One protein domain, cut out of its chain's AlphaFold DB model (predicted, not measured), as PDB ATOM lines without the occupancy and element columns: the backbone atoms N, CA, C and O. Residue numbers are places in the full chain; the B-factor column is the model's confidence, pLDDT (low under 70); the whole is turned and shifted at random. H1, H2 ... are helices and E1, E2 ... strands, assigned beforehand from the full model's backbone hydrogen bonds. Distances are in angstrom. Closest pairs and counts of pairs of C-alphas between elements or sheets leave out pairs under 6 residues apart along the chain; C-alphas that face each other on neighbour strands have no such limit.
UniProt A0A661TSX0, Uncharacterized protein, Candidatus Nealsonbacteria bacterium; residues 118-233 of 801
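AT A GLANCE: This is residues 118 to 233 of the 801 residues of an uncharacterized protein of Candidatus Nealsonbacteria bacterium (UniProt A0A661TSX0). Two helices, H1 and H2, lie side by side, running opposite ways, between a small sheet of three strands, E2, E5 and E4, on one side and a two-stranded ribbon, E1 and E3, on the other. The three-stranded sheet meets the helix pair loosely, and the long loop of residues 125 to 146 runs out to one end of the longest axis. The printed part has 116 residues, with two named helices and five named strands in the order E1 H1 E2 E3 H2 E4 E5; the class is mixed, helices and strands, with under half of the residues, 53, in named elements. The larger sheet is mixed, in the order E2, E5, E4, and the smaller is antiparallel. The whole is compact, with a radius of gyration of the C-alphas of 14.6 A and spans of 47 by 31 by 19 A.

HOW THE PARTS SIT: In the larger sheet E5, residues 228 to 232, is the inner strand. E2, residues 171 to 175, is its parallel neighbour at 19 degrees, with N 173 and O 229 within hydrogen-bond range at 2.8 A. E4, residues 220 to 223, is its antiparallel neighbour at 166 degrees, with N 222 and O 230 at 2.9 A; E4 and E5 form a hairpin. H1, residues 147 to 160, only grazes this sheet with residues 148 to 155, and H2, residues 205 to 216, only grazes it with residues 206 to 214. H1 and H2 touch at a shallow tilt of 3 degrees, opposite ways; their closest C-alphas, those of Ile 151 and Ile 209, are 5.8 A apart. In both helices every O i to N i+4 pair is within hydrogen-bond range. E1, residues 119 to 124, and E3, residues 198 to 204, are antiparallel at 176 degrees, with N 122 and O 200 at 3.0 A. The closest C-alphas of E1 and H1, those of Ile 120 and Ile 154, are 7.0 A apart. E1 is apart from E2, E4 and E5.

IN THESE COORDINATES: E1 measures 15.8 A from first to last C-alpha and begins at C-alpha 119, (260.395, 189.499, 241.205). H1 measures 20.0 A and begins at C-alpha 147, (264.088, 207.144, 235.762). E2 measures 13.0 A, E3 14.3 A, H2 16.9 A and E4 10.4 A. E5 measures 12.2 A and ends at C-alpha 232, (266.485, 212.000, 247.751).

THE WHOLE: The two C-alphas farthest apart, those of Gln 137 and Pro 225, are 48.3 A apart. The printed part has no cut. The links E1 to H1 and E2 to E3 are long, with 22 residues each. The mean pLDDT of the printed part is 75.9; residues 127 to 143, 163, 185 to 188 and 217 to 218 are under 70.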
ATOM      1  N   ALA A 118     258.716 190.819 245.436       80.38
ATOM      2  CA  ALA A 118     258.290 190.982 244.053       80.38
ATOM      3  C   ALA A 118     259.480 190.788 243.106       80.38
ATOM      4  O   ALA A 118     260.440 191.556 243.161       80.38
ATOM      5  N   SER A 119     259.407 189.768 242.252       85.25
ATOM      6  CA  SER A 119     260.395 189.499 241.205       85.25
ATOM      7  C   SER A 119     260.047 190.291 239.945       85.25
ATOM      8  O   SER A 119     258.932 190.186 239.438       85.25
ATOM      9  N   ILE A 120     260.977 191.109 239.458       86.56
ATOM     10  CA  ILE A 120     260.770 192.012 238.326       86.56
ATOM     11  C   ILE A 120     261.396 191.429 237.067       86.56
ATOM     12  O   ILE A 120     262.603 191.179 237.007       86.56
ATOM     13  N   VAL A 121     260.559 191.284 236.042       85.81
ATOM     14  CA  VAL A 121     260.962 191.028 234.660       85.81
ATOM     15  C   VAL A 121     260.495 192.221 233.830       85.81
ATOM     16  O   VAL A 121     259.296 192.392 233.625       85.81
ATOM     17  N   ALA A 122     261.424 193.087 233.431       83.94
ATOM     18  CA  ALA A 122     261.122 194.313 232.690       83.94
ATOM     19  C   ALA A 122     262.322 194.757 231.847       83.94
ATOM     20  O   ALA A 122     263.469 194.618 232.270       83.94
ATOM     21  N   GLU A 123     262.064 195.338 230.676       85.38
ATOM     22  CA  GLU A 123     263.090 195.926 229.814       85.38
ATOM     23  C   GLU A 123     262.733 197.376 229.475       85.38
ATOM     24  O   GLU A 123     261.680 197.668 228.911       85.38
ATOM     25  N   TYR A 124     263.645 198.291 229.797       85.00
ATOM     26  CA  TYR A 124     263.543 199.714 229.505       85.00
ATOM     27  C   TYR A 124     264.579 200.086 228.444       85.00
ATOM     28  O   TYR A 124     265.760 200.313 228.732       85.00
ATOM     29  N   ASN A 125     264.140 200.131 227.187       76.31
ATOM     30  CA  ASN A 125     265.013 200.402 226.052       76.31
ATOM     31  C   ASN A 125     265.160 201.914 225.799       76.31
ATOM     32  O   ASN A 125     264.368 202.520 225.082       76.31
ATOM     33  N   ASN A 126     266.210 202.515 226.365       72.06
ATOM     34  CA  ASN A 126     266.609 203.907 226.114       72.06
ATOM     35  C   ASN A 126     267.786 204.026 225.120       72.06
ATOM     36  O   ASN A 126     268.571 204.976 225.205       72.06
ATOM     37  N   LYS A 127     267.960 203.057 224.208       64.75
ATOM     38  CA  LYS A 127     268.982 203.140 223.151       64.75
ATOM     39  C   LYS A 127     268.725 204.352 222.253       64.75
ATOM     40  O   LYS A 127     267.582 204.762 222.055       64.75
ATOM     41  N   ASP A 128     269.791 204.885 221.658       54.75
ATOM     42  CA  ASP A 128     269.697 206.043 220.762       54.75
ATOM     43  C   ASP A 128     268.908 205.777 219.472       54.75
ATOM     44  O   ASP A 128     268.573 206.721 218.765       54.75
ATOM     45  N   ASN A 129     268.538 204.519 219.205       46.78
ATOM     46  CA  ASN A 129     267.643 204.148 218.119       46.78
ATOM     47  C   ASN A 129     266.860 202.861 218.480       46.78
ATOM     48  O   ASN A 129     267.448 201.772 218.470       46.78
ATOM     49  N   PRO A 130     265.568 202.928 218.857       44.28
ATOM     50  CA  PRO A 130     264.771 201.738 219.132       44.28
ATOM     51  C   PRO A 130     264.287 201.144 217.802       44.28
ATOM     52  O   PRO A 130     263.194 201.442 217.336       44.28
ATOM     53  N   ILE A 131     265.103 200.292 217.178       41.25
ATOM     54  CA  ILE A 131     264.776 199.626 215.898       41.25
ATOM     55  C   ILE A 131     263.499 198.753 215.997       41.25
ATOM     56  O   ILE A 131     262.913 198.395 214.983       41.25
ATOM     57  N   SER A 132     263.011 198.455 217.205       39.25
ATOM     58  CA  SER A 132     261.845 197.594 217.441       39.25
ATOM     59  C   SER A 132     260.499 198.311 217.633       39.25
ATOM     60  O   SER A 132     259.502 197.633 217.872       39.25
ATOM     61  N   LEU A 133     260.416 199.644 217.522       40.41
ATOM     62  CA  LEU A 133     259.138 200.371 217.593       40.41
ATOM     63  C   LEU A 133     258.885 201.170 216.304       40.41
ATOM     64  O   LEU A 133     259.829 201.724 215.741       40.41
ATOM     65  N   PRO A 134     257.630 201.237 215.810       38.41
ATOM     66  CA  PRO A 134     257.305 201.929 214.566       38.41
ATOM     67  C   PRO A 134     257.766 203.386 214.631       38.41
ATOM     68  O   PRO A 134     257.410 204.114 215.556       38.41
ATOM     69  N   ILE A 135     258.573 203.779 213.644       40.06
ATOM     70  CA  ILE A 135     259.230 205.085 213.539       40.06
ATOM     71  C   ILE A 135     258.161 206.195 213.541       40.06
ATOM     72  O   ILE A 135     257.404 206.301 212.569       40.06
ATOM     73  N   PRO A 136     258.072 207.040 214.585       42.44
ATOM     74  CA  PRO A 136     257.243 208.234 214.542       42.44
ATOM     75  C   PRO A 136     257.863 209.240 213.566       42.44
ATOM     76  O   PRO A 136     259.081 209.369 213.477       42.44
ATOM     77  N   GLN A 137     257.031 209.985 212.839       45.19
ATOM     78  CA  GLN A 137     257.441 210.867 211.735       45.19
ATOM     79  C   GLN A 137     258.272 212.110 212.143       45.19
ATOM     80  O   GLN A 137     258.460 213.008 211.321       45.19
ATOM     81  N   LYS A 138     258.777 212.198 213.381       49.62
ATOM     82  CA  LYS A 138     259.635 213.292 213.864       49.62
ATOM     83  C   LYS A 138     260.703 212.759 214.824       49.62
ATOM     84  O   LYS A 138     260.373 212.100 215.804       49.62
ATOM     85  N   GLU A 139     261.965 213.112 214.572       45.53
ATOM     86  CA  GLU A 139     263.161 212.714 215.347       45.53
ATOM     87  C   GLU A 139     263.130 213.121 216.841       45.53
ATOM     88  O   GLU A 139     263.973 212.678 217.618       45.53
ATOM     89  N   GLU A 140     262.150 213.919 217.279       49.50
ATOM     90  CA  GLU A 140     262.024 214.406 218.663       49.50
ATOM     91  C   GLU A 140     261.185 213.506 219.600       49.50
ATOM     92  O   GLU A 140     261.110 213.790 220.795       49.50
ATOM     93  N   GLU A 141     260.568 212.419 219.118       51.25
ATOM     94  CA  GLU A 141     259.558 211.663 219.890       51.25
ATOM     95  C   GLU A 141     259.806 210.147 219.984       51.25
ATOM     96  O   GLU A 141     258.864 209.356 220.008       51.25
ATOM     97  N   TYR A 142     261.055 209.689 220.093       54.00
ATOM     98  CA  TYR A 142     261.258 208.319 220.582       54.00
ATOM     99  C   TYR A 142     260.899 208.265 222.078       54.00
ATOM    100  O   TYR A 142     261.500 209.007 222.865       54.00
ATOM    101  N   PRO A 143     259.937 207.421 222.507       61.22
ATOM    102  CA  PRO A 143     259.518 207.351 223.901       61.22
ATOM    103  C   PRO A 143     260.649 206.762 224.756       61.22
ATOM    104  O   PRO A 143     260.776 205.552 224.907       61.22
ATOM    105  N   ARG A 144     261.499 207.635 225.303       74.19
ATOM    106  CA  ARG A 144     262.553 207.271 226.260       74.19
ATOM    107  C   ARG A 144     261.986 207.315 227.674       74.19
ATOM    108  O   ARG A 144     261.403 208.325 228.072       74.19
ATOM    109  N   TRP A 145     262.176 206.246 228.429       85.62
ATOM    110  CA  TRP A 145     261.740 206.134 229.814       85.62
ATOM    111  C   TRP A 145     262.559 207.052 230.712       85.62
ATOM    112  O   TRP A 145     263.789 206.989 230.729       85.62
ATOM    113  N   THR A 146     261.881 207.887 231.490       88.81
ATOM    114  CA  THR A 146     262.538 208.625 232.573       88.81
ATOM    115  C   THR A 146     262.833 207.666 233.733       88.81
ATOM    116  O   THR A 146     262.136 206.663 233.901       88.81
ATOM    117  N   ALA A 147     263.831 207.961 234.571       85.88
ATOM    118  CA  ALA A 147     264.088 207.144 235.762       85.88
ATOM    119  C   ALA A 147     262.880 207.149 236.722       85.88
ATOM    120  O   ALA A 147     262.582 206.130 237.344       85.88
ATOM    121  N   TRP A 148     262.140 208.265 236.787       91.19
ATOM    122  CA  TRP A 148     260.841 208.332 237.463       91.19
ATOM    123  C   TRP A 148     259.849 207.309 236.890       91.19
ATOM    124  O   TRP A 148     259.202 206.572 237.639       91.19
ATOM    125  N   GLY A 149     259.728 207.264 235.562       89.06
ATOM    126  CA  GLY A 149     258.845 206.359 234.833       89.06
ATOM    127  C   GLY A 149     259.169 204.897 235.105       89.06
ATOM    128  O   GLY A 149     258.267 204.143 235.454       89.06
ATOM    129  N   MET A 150     260.451 204.524 235.042       90.62
ATOM    130  CA  MET A 150     260.895 203.155 235.326       90.62
ATOM    131  C   MET A 150     260.592 202.735 236.770       90.62
ATOM    132  O   MET A 150     260.079 201.647 237.001       90.62
ATOM    133  N   ILE A 151     260.863 203.596 237.761       91.38
ATOM    134  CA  ILE A 151     260.560 203.283 239.169       91.38
ATOM    135  C   ILE A 151     259.054 203.124 239.374       91.38
ATOM    136  O   ILE A 151     258.622 202.189 240.043       91.38
ATOM    137  N   THR A 152     258.253 204.015 238.790       90.38
ATOM    138  CA  THR A 152     256.789 203.941 238.893       90.38
ATOM    139  C   THR A 152     256.265 202.639 238.284       90.38
ATOM    140  O   THR A 152     255.429 201.977 238.892       90.38
ATOM    141  N   ASP A 153     256.804 202.242 237.132       90.81
ATOM    142  CA  ASP A 153     256.446 201.005 236.443       90.81
ATOM    143  C   ASP A 153     256.825 199.754 237.253       90.81
ATOM    144  O   ASP A 153     255.979 198.891 237.473       90.81
ATOM    145  N   ILE A 154     258.030 199.702 237.835       90.75
ATOM    146  CA  ILE A 154     258.434 198.622 238.758       90.75
ATOM    147  C   ILE A 154     257.457 198.491 239.932       90.75
ATOM    148  O   ILE A 154     257.089 197.379 240.318       90.75
ATOM    149  N   PHE A 155     257.017 199.613 240.505       88.62
ATOM    150  CA  PHE A 155     256.020 199.609 241.576       88.62
ATOM    151  C   PHE A 155     254.665 199.073 241.104       88.62
ATOM    152  O   PHE A 155     254.027 198.306 241.829       88.62
ATOM    153  N   SER A 156     254.231 199.441 239.898       87.81
ATOM    154  CA  SER A 156     253.008 198.919 239.284       87.81
ATOM    155  C   SER A 156     253.093 197.416 239.005       87.81
ATOM    156  O   SER A 156     252.146 196.692 239.316       87.81
ATOM    157  N   ILE A 157     254.233 196.926 238.506       87.50
ATOM    158  CA  ILE A 157     254.483 195.493 238.306       87.50
ATOM    159  C   ILE A 157     254.411 194.768 239.652       87.50
ATOM    160  O   ILE A 157     253.626 193.834 239.798       87.50
ATOM    161  N   ALA A 158     255.139 195.241 240.668       85.06
ATOM    162  CA  ALA A 158     255.132 194.637 242.000       85.06
ATOM    163  C   ALA A 158     253.724 194.557 242.624       85.06
ATOM    164  O   ALA A 158     253.395 193.564 243.272       85.06
ATOM    165  N   LEU A 159     252.881 195.572 242.398       84.00
ATOM    166  CA  LEU A 159     251.473 195.571 242.804       84.00
ATOM    167  C   LEU A 159     250.637 194.534 242.038       84.00
ATOM    168  O   LEU A 159     249.840 193.822 242.647       84.00
ATOM    169  N   SER A 160     250.810 194.443 240.717       83.19
ATOM    170  CA  SER A 160     250.041 193.534 239.851       83.19
ATOM    171  C   SER A 160     250.308 192.052 240.117       83.19
ATOM    172  O   SER A 160     249.402 191.234 239.977       83.19
ATOM    173  N   LEU A 161     251.517 191.712 240.571       79.81
ATOM    174  CA  LEU A 161     251.900 190.340 240.911       79.81
ATOM    175  C   LEU A 161     251.194 189.815 242.173       79.81
ATOM    176  O   LEU A 161     251.340 188.643 242.513       79.81
ATOM    177  N   GLY A 162     250.470 190.671 242.906       72.31
ATOM    178  CA  GLY A 162     249.741 190.298 244.122       72.31
ATOM    179  C   GLY A 162     250.641 189.858 245.281       72.31
ATOM    180  O   GLY A 162     250.144 189.436 246.321       72.31
ATOM    181  N   SER A 163     251.964 189.972 245.126       69.12
ATOM    182  CA  SER A 163     252.965 189.526 246.102       69.12
ATOM    183  C   SER A 163     253.041 190.433 247.334       69.12
ATOM    184  O   SER A 163     253.693 190.085 248.316       69.12
ATOM    185  N   ILE A 164     252.411 191.612 247.267       74.88
ATOM    186  CA  ILE A 164     252.359 192.609 248.335       74.88
ATOM    187  C   ILE A 164     250.898 193.050 248.501       74.88
ATOM    188  O   ILE A 164     250.303 193.545 247.539       74.88
ATOM    189  N   PRO A 165     250.300 192.926 249.701       75.44
ATOM    190  CA  PRO A 165     248.967 193.457 249.959       75.44
ATOM    191  C   PRO A 165     248.913 194.964 249.679       75.44
ATOM    192  O   PRO A 165     249.751 195.721 250.166       75.44
ATOM    193  N   THR A 166     247.897 195.435 248.951       78.56
ATOM    194  CA  THR A 166     247.778 196.857 248.566       78.56
ATOM    195  C   THR A 166     247.779 197.804 249.774       78.56
ATOM    196  O   THR A 166     248.302 198.910 249.691       78.56
ATOM    197  N   SER A 167     247.259 197.363 250.925       79.62
ATOM    198  CA  SER A 167     247.258 198.114 252.195       79.62
ATOM    199  C   SER A 167     248.640 198.262 252.851       79.62
ATOM    200  O   SER A 167     248.826 199.078 253.765       79.62
ATOM    201  N   LEU A 168     249.608 197.460 252.415       78.94
ATOM    202  CA  LEU A 168     250.980 197.435 252.909       78.94
ATOM    203  C   LEU A 168     251.978 197.942 251.863       78.94
ATOM    204  O   LEU A 168     253.152 198.117 252.190       78.94
ATOM    205  N   MET A 169     251.517 198.243 250.643       80.06
ATOM    206  CA  MET A 169     252.379 198.761 249.590       80.06
ATOM    207  C   MET A 169     252.967 200.123 249.984       80.06
ATOM    208  O   MET A 169     252.214 201.045 250.323       80.06
ATOM    209  N   PRO A 170     254.297 200.292 249.908       83.12
ATOM    210  CA  PRO A 170     254.901 201.591 250.134       83.12
ATOM    211  C   PRO A 170     254.498 202.616 249.071       83.12
ATOM    212  O   PRO A 170     254.413 202.298 247.887       83.12
ATOM    213  N   THR A 171     254.321 203.870 249.482       85.75
ATOM    214  CA  THR A 171     254.174 205.003 248.553       85.75
ATOM    215  C   THR A 171     255.548 205.573 248.216       85.75
ATOM    216  O   THR A 171     256.342 205.817 249.122       85.75
ATOM    217  N   VAL A 172     255.837 205.818 246.937       86.81
ATOM    218  CA  VAL A 172     257.129 206.373 246.499       86.81
ATOM    219  C   VAL A 172     257.099 207.892 246.484       86.81
ATOM    220  O   VAL A 172     256.195 208.496 245.913       86.81
ATOM    221  N   TYR A 173     258.136 208.499 247.052       88.75
ATOM    222  CA  TYR A 173     258.410 209.928 247.004       88.75
ATOM    223  C   TYR A 173     259.821 210.141 246.471       88.75
ATOM    224  O   TYR A 173     260.792 209.689 247.075       88.75
ATOM    225  N   ILE A 174     259.947 210.843 245.349       88.06
ATOM    226  CA  ILE A 174     261.247 211.220 244.790       88.06
ATOM    227  C   ILE A 174     261.411 212.732 244.986       88.06
ATOM    228  O   ILE A 174     260.758 213.527 244.309       88.06
ATOM    229  N   ASP A 175     262.247 213.126 245.950       86.56
ATOM    230  CA  ASP A 175     262.662 214.518 246.167       86.56
ATOM    231  C   ASP A 175     263.884 214.795 245.291       86.56
ATOM    232  O   ASP A 175     265.038 214.593 245.684       86.56
ATOM    233  N   ASP A 176     263.585 215.212 244.068       85.50
ATOM    234  CA  ASP A 176     264.547 215.509 243.021       85.50
ATOM    235  C   ASP A 176     264.478 216.996 242.630       85.50
ATOM    236  O   ASP A 176     263.859 217.354 241.623       85.50
ATOM    237  N   PRO A 177     265.080 217.896 243.433       81.62
ATOM    238  CA  PRO A 177     265.069 219.332 243.146       81.62
ATOM    239  C   PRO A 177     265.847 219.685 241.871       81.62
ATOM    240  O   PRO A 177     265.624 220.744 241.289       81.62
ATOM    241  N   GLU A 178     266.752 218.805 241.442       79.88
ATOM    242  CA  GLU A 178     267.626 218.986 240.283       79.88
ATOM    243  C   GLU A 178     266.990 218.461 238.988       79.88
ATOM    244  O   GLU A 178     267.448 218.807 237.905       79.88
ATOM    245  N   GLY A 179     265.912 217.674 239.082       84.44
ATOM    246  CA  GLY A 179     265.153 217.153 237.944       84.44
ATOM    247  C   GLY A 179     265.826 215.999 237.193       84.44
ATOM    248  O   GLY A 179     265.409 215.688 236.076       84.44
ATOM    249  N   TYR A 180     266.848 215.360 237.772       84.56
ATOM    250  CA  TYR A 180     267.609 214.270 237.149       84.56
ATOM    251  C   TYR A 180     266.807 212.986 236.918       84.56
ATOM    252  O   TYR A 180     267.109 212.249 235.980       84.56
ATOM    253  N   PHE A 181     265.761 212.728 237.702       85.00
ATOM    254  CA  PHE A 181     264.839 211.614 237.479       85.00
ATOM    255  C   PHE A 181     263.840 211.879 236.350       85.00
ATOM    256  O   PHE A 181     263.254 210.928 235.828       85.00
ATOM    257  N   GLY A 182     263.649 213.146 235.968       84.88
ATOM    258  CA  GLY A 182     262.564 213.585 235.093       84.88
ATOM    259  C   GLY A 182     261.190 213.553 235.773       84.88
ATOM    260  O   GLY A 182     261.046 213.189 236.939       84.88
ATOM    261  N   LYS A 183     260.152 213.957 235.034       78.19
ATOM    262  CA  LYS A 183     258.742 213.848 235.445       78.19
ATOM    263  C   LYS A 183     257.946 213.149 234.344       78.19
ATOM    264  O   LYS A 183     258.139 213.461 233.173       78.19
ATOM    265  N   GLY A 184     257.026 212.262 234.725       74.00
ATOM    266  CA  GLY A 184     256.205 211.483 233.785       74.00
ATOM    267  C   GLY A 184     256.876 210.185 233.322       74.00
ATOM    268  O   GLY A 184     258.021 209.921 233.671       74.00
ATOM    269  N   SER A 185     256.147 209.351 232.576       62.84
ATOM    270  CA  SER A 185     256.595 208.007 232.177       62.84
ATOM    271  C   SER A 185     257.553 208.005 230.983       62.84
ATOM    272  O   SER A 185     258.505 207.230 230.970       62.84
ATOM    273  N   LEU A 186     257.332 208.881 230.001       62.31
ATOM    274  CA  LEU A 186     258.012 208.852 228.707       62.31
ATOM    275  C   LEU A 186     258.399 210.275 228.271       62.31
ATOM    276  O   LEU A 186     257.657 211.223 228.529       62.31
ATOM    277  N   CYS A 187     259.551 210.385 227.602       67.56
ATOM    278  CA  CYS A 187     260.254 211.593 227.142       67.56
ATOM    279  C   CYS A 187     261.210 212.212 228.177       67.56
ATOM    280  O   CYS A 187     260.873 213.144 228.908       67.56
ATOM    281  N   ILE A 188     262.458 211.732 228.175       60.25
ATOM    282  CA  ILE A 188     263.578 212.362 228.890       60.25
ATOM    283  C   ILE A 188     263.809 213.765 228.316       60.25
ATOM    284  O   ILE A 188     264.144 213.916 227.144       60.25
ATOM    285  N   LYS A 189     263.646 214.794 229.153       72.06
ATOM    286  CA  LYS A 189     263.967 216.190 228.827       72.06
ATOM    287  C   LYS A 189     265.016 216.705 229.810       72.06
ATOM    288  O   LYS A 189     264.890 216.390 230.997       72.06
ATOM    289  N   PRO A 190     266.013 217.500 229.375       70.81
ATOM    290  CA  PRO A 190     266.960 218.128 230.294       70.81
ATOM    291  C   PRO A 190     266.217 218.841 231.437       70.81
ATOM    292  O   PRO A 190     265.224 219.524 231.168       70.81
ATOM    293  N   PRO A 191     266.645 218.675 232.700       76.00
ATOM    294  CA  PRO A 191     267.925 218.110 233.154       76.00
ATOM    295  C   PRO A 191     267.930 216.587 233.410       76.00
ATOM    296  O   PRO A 191     268.906 216.078 233.954       76.00
ATOM    297  N   ALA A 192     266.877 215.849 233.040       80.19
ATOM    298  CA  ALA A 192     266.780 214.413 233.310       80.19
ATOM    299  C   ALA A 192     267.935 213.613 232.681       80.19
ATOM    300  O   ALA A 192     268.279 213.806 231.512       80.19
ATOM    301  N   ILE A 193     268.511 212.690 233.457       76.62
ATOM    302  CA  ILE A 193     269.646 211.865 233.034       76.62
ATOM    303  C   ILE A 193     269.133 210.688 232.204       76.62
ATOM    304  O   ILE A 193     268.274 209.920 232.642       76.62
ATOM    305  N   ASN A 194     269.704 210.504 231.013       80.06
ATOM    306  CA  ASN A 194     269.517 209.274 230.256       80.06
ATOM    307  C   ASN A 194     270.419 208.173 230.823       80.06
ATOM    308  O   ASN A 194     271.616 208.146 230.553       80.06
ATOM    309  N   ILE A 195     269.834 207.253 231.591       73.56
ATOM    310  CA  ILE A 195     270.557 206.136 232.219       73.56
ATOM    311  C   ILE A 195     270.854 204.957 231.269       73.56
ATOM    312  O   ILE A 195     271.384 203.925 231.698       73.56
ATOM    313  N   GLY A 196     270.533 205.113 229.978       77.75
ATOM    314  CA  GLY A 196     270.725 204.096 228.949       77.75
ATOM    315  C   GLY A 196     269.775 202.902 229.102       77.75
ATOM    316  O   GLY A 196     268.858 202.943 229.927       77.75
ATOM    317  N   PRO A 197     269.953 201.841 228.296       79.50
ATOM    318  CA  PRO A 197     269.139 200.637 228.408       79.50
ATOM    319  C   PRO A 197     269.339 199.954 229.767       79.50
ATOM    320  O   PRO A 197     270.454 199.880 230.303       79.50
ATOM    321  N   VAL A 198     268.239 199.456 230.325       79.31
ATOM    322  CA  VAL A 198     268.213 198.692 231.575       79.31
ATOM    323  C   VAL A 198     267.240 197.535 231.406       79.31
ATOM    324  O   VAL A 198     266.110 197.747 230.978       79.31
ATOM    325  N   SER A 199     267.660 196.325 231.761       83.56
ATOM    326  CA  SER A 199     266.790 195.155 231.816       83.56
ATOM    327  C   SER A 199     266.916 194.465 233.168       83.56
ATOM    328  O   SER A 199     267.976 194.448 233.795       83.56
ATOM    329  N   PHE A 200     265.799 193.913 233.621       84.06
ATOM    330  CA  PHE A 200     265.658 193.170 234.859       84.06
ATOM    331  C   PHE A 200     265.111 191.793 234.510       84.06
ATOM    332  O   PHE A 200     264.087 191.690 233.839       84.06
ATOM    333  N   ASN A 201     265.809 190.743 234.943       80.31
ATOM    334  CA  ASN A 201     265.425 189.356 234.694       80.31
ATOM    335  C   ASN A 201     265.322 188.598 236.022       80.31
ATOM    336  O   ASN A 201     266.240 187.886 236.430       80.31
ATOM    337  N   GLY A 202     264.229 188.835 236.744       80.38
ATOM    338  CA  GLY A 202     263.907 188.142 237.987       80.38
ATOM    339  C   GLY A 202     264.615 188.674 239.239       80.38
ATOM    340  O   GLY A 202     264.705 187.966 240.242       80.38
ATOM    341  N   CYS A 203     265.152 189.899 239.210       77.56
ATOM    342  CA  CYS A 203     265.665 190.544 240.423       77.56
ATOM    343  C   CYS A 203     264.518 191.102 241.272       77.56
ATOM    344  O   CYS A 203     263.429 191.355 240.761       77.56
ATOM    345  N   SER A 204     264.755 191.350 242.561       84.44
ATOM    346  CA  SER A 204     263.706 191.935 243.394       84.44
ATOM    347  C   SER A 204     263.363 193.368 242.964       84.44
ATOM    348  O   SER A 204     264.218 194.087 242.439       84.44
ATOM    349  N   ALA A 205     262.133 193.816 243.225       83.94
ATOM    350  CA  ALA A 205     261.720 195.192 242.949       83.94
ATOM    351  C   ALA A 205     262.628 196.200 243.655       83.94
ATOM    352  O   ALA A 205     263.004 197.211 243.066       83.94
ATOM    353  N   LEU A 206     263.050 195.887 244.885       85.44
ATOM    354  CA  LEU A 206     264.002 196.710 245.624       85.44
ATOM    355  C   LEU A 206     265.340 196.859 244.884       85.44
ATOM    356  O   LEU A 206     265.832 197.978 244.753       85.44
ATOM    357  N   ASP A 207     265.906 195.757 244.384       80.81
ATOM    358  CA  ASP A 207     267.189 195.770 243.668       80.81
ATOM    359  C   ASP A 207     267.071 196.499 242.322       80.81
ATOM    360  O   ASP A 207     267.970 197.253 241.937       80.81
ATOM    361  N   ALA A 208     265.939 196.334 241.631       79.38
ATOM    362  CA  ALA A 208     265.652 197.026 240.380       79.38
ATOM    363  C   ALA A 208     265.598 198.553 240.579       79.38
ATOM    364  O   ALA A 208     266.285 199.308 239.886       79.38
ATOM    365  N   ILE A 209     264.861 199.012 241.598       85.75
ATOM    366  CA  ILE A 209     264.791 200.430 241.982       85.75
ATOM    367  C   ILE A 209     266.182 200.947 242.357       85.75
ATOM    368  O   ILE A 209     266.599 202.010 241.899       85.75
ATOM    369  N   GLN A 210     266.928 200.195 243.167       83.31
ATOM    370  CA  GLN A 210     268.251 200.602 243.627       83.31
ATOM    371  C   GLN A 210     269.250 200.729 242.468       83.31
ATOM    372  O   GLN A 210     270.040 201.672 242.451       83.31
ATOM    373  N   THR A 211     269.155 199.854 241.466       79.88
ATOM    374  CA  THR A 211     269.948 199.925 240.231       79.88
ATOM    375  C   THR A 211     269.652 201.208 239.451       79.88
ATOM    376  O   THR A 211     270.576 201.902 239.026       79.88
ATOM    377  N   ILE A 212     268.373 201.579 239.306       81.06
ATOM    378  CA  ILE A 212     267.977 202.832 238.641       81.06
ATOM    379  C   ILE A 212     268.541 204.040 239.393       81.06
ATOM    380  O   ILE A 212     269.171 204.906 238.786       81.06
ATOM    381  N   ILE A 213     268.381 204.080 240.719       82.12
ATOM    382  CA  ILE A 213     268.894 205.162 241.573       82.12
ATOM    383  C   ILE A 213     270.416 205.302 241.433       82.12
ATOM    384  O   ILE A 213     270.924 206.417 241.315       82.12
ATOM    385  N   GLN A 214     271.150 204.184 241.420       77.06
ATOM    386  CA  GLN A 214     272.606 204.175 241.249       77.06
ATOM    387  C   GLN A 214     273.033 204.721 239.886       77.06
ATOM    388  O   GLN A 214     274.005 205.471 239.823       77.06
ATOM    389  N   LYS A 215     272.292 204.401 238.818       74.56
ATOM    390  CA  LYS A 215     272.564 204.930 237.477       74.56
ATOM    391  C   LYS A 215     272.268 206.428 237.341       74.56
ATOM    392  O   LYS A 215     272.957 207.096 236.578       74.56
ATOM    393  N   VAL A 216     271.282 206.963 238.068       72.12
ATOM    394  CA  VAL A 216     271.039 208.421 238.136       72.12
ATOM    395  C   VAL A 216     272.132 209.120 238.966       72.12
ATOM    396  O   VAL A 216     272.577 210.207 238.610       72.12
ATOM    397  N   GLY A 217     272.604 208.476 240.040       69.50
ATOM    398  CA  GLY A 217     273.772 208.894 240.823       69.50
ATOM    399  C   GLY A 217     273.473 209.831 242.004       69.50
ATOM    400  O   GLY A 217     272.670 210.756 241.921       69.50
ATOM    401  N   SER A 218     274.165 209.615 243.128       67.94
ATOM    402  CA  SER A 218     274.147 210.462 244.342       67.94
ATOM    403  C   SER A 218     272.803 210.621 245.079       67.94
ATOM    404  O   SER A 218     272.686 211.502 245.930       67.94
ATOM    405  N   TYR A 219     271.812 209.762 244.825       73.06
ATOM    406  CA  TYR A 219     270.578 209.686 245.620       73.06
ATOM    407  C   TYR A 219     270.646 208.556 246.646       73.06
ATOM    408  O   TYR A 219     271.310 207.536 246.458       73.06
ATOM    409  N   ARG A 220     269.921 208.737 247.746       73.75
ATOM    410  CA  ARG A 220     269.717 207.742 248.797       73.75
ATOM    411  C   ARG A 220     268.266 207.300 248.797       73.75
ATOM    412  O   ARG A 220     267.382 208.090 248.485       73.75
ATOM    413  N   MET A 221     268.047 206.055 249.200       79.62
ATOM    414  CA  MET A 221     266.727 205.457 249.345       79.62
ATOM    415  C   MET A 221     266.479 205.101 250.811       79.62
ATOM    416  O   MET A 221     267.270 204.364 251.404       79.62
ATOM    417  N   TYR A 222     265.385 205.584 251.394       79.06
ATOM    418  CA  TYR A 222     264.991 205.247 252.762       79.06
ATOM    419  C   TYR A 222     263.483 205.036 252.893       79.06
ATOM    420  O   TYR A 222     262.700 205.504 252.079       79.06
ATOM    421  N   MET A 223     263.075 204.312 253.929       81.88
ATOM    422  CA  MET A 223     261.683 204.048 254.287       81.88
ATOM    423  C   MET A 223     261.364 204.758 255.594       81.88
ATOM    424  O   MET A 223     262.069 204.554 256.587       81.88
ATOM    425  N   ASN A 224     260.316 205.577 255.613       80.94
ATOM    426  CA  ASN A 224     259.830 206.149 256.863       80.94
ATOM    427  C   ASN A 224     258.848 205.192 257.578       80.94
ATOM    428  O   ASN A 224     258.340 204.244 256.968       80.94
ATOM    429  N   PRO A 225     258.545 205.423 258.869       81.25
ATOM    430  CA  PRO A 225     257.617 204.573 259.622       81.25
ATOM    431  C   PRO A 225     256.171 204.539 259.093       81.25
ATOM    432  O   PRO A 225     255.384 203.685 259.510       81.25
ATOM    433  N   ASP A 226     255.827 205.433 258.163       81.25
ATOM    434  CA  ASP A 226     254.504 205.582 257.554       81.25
ATOM    435  C   ASP A 226     254.431 205.019 256.128       81.25
ATOM    436  O   ASP A 226     253.588 205.435 255.335       81.25
ATOM    437  N   LYS A 227     255.281 204.030 255.815       85.75
ATOM    438  CA  LYS A 227     255.286 203.296 254.534       85.75
ATOM    439  C   LYS A 227     255.620 204.177 253.327       85.75
ATOM    440  O   LYS A 227     255.186 203.892 252.215       85.75
ATOM    441  N   GLN A 228     256.384 205.247 253.509       86.31
ATOM    442  CA  GLN A 228     256.836 206.077 252.396       86.31
ATOM    443  C   GLN A 228     258.282 205.732 252.048       86.31
ATOM    444  O   GLN A 228     259.180 205.887 252.881       86.31
ATOM    445  N   LEU A 229     258.497 205.278 250.812       85.62
ATOM    446  CA  LEU A 229     259.816 205.094 250.225       85.62
ATOM    447  C   LEU A 229     260.285 206.430 249.648       85.62
ATOM    448  O   LEU A 229     259.785 206.879 248.623       85.62
ATOM    449  N   TRP A 230     261.261 207.044 250.296       85.62
ATOM    450  CA  TRP A 230     261.866 208.295 249.876       85.62
ATOM    451  C   TRP A 230     263.145 208.049 249.085       85.62
ATOM    452  O   TRP A 230     264.023 207.308 249.526       85.62
ATOM    453  N   ILE A 231     263.266 208.722 247.946       86.31
ATOM    454  CA  ILE A 231     264.462 208.787 247.110       86.31
ATOM    455  C   ILE A 231     264.888 210.254 247.058       86.31
ATOM    456  O   ILE A 231     264.154 211.092 246.544       86.31
ATOM    457  N   THR A 232     266.041 210.597 247.632       80.62
ATOM    458  CA  THR A 232     266.485 212.000 247.751       80.62
ATOM    459  C   THR A 232     268.005 212.124 247.763       80.62
ATOM    460  O   THR A 232     268.708 211.228 248.235       80.62
ATOM    461  N   LYS A 233     268.527 213.258 247.285       71.25
ATOM    462  CA  LYS A 233     269.936 213.643 247.482       71.25
ATOM    463  C   LYS A 233     270.211 214.242 248.851       71.25
ATOM    464  O   LYS A 233     271.356 214.249 249.305       71.25
TER     465      LYS A 233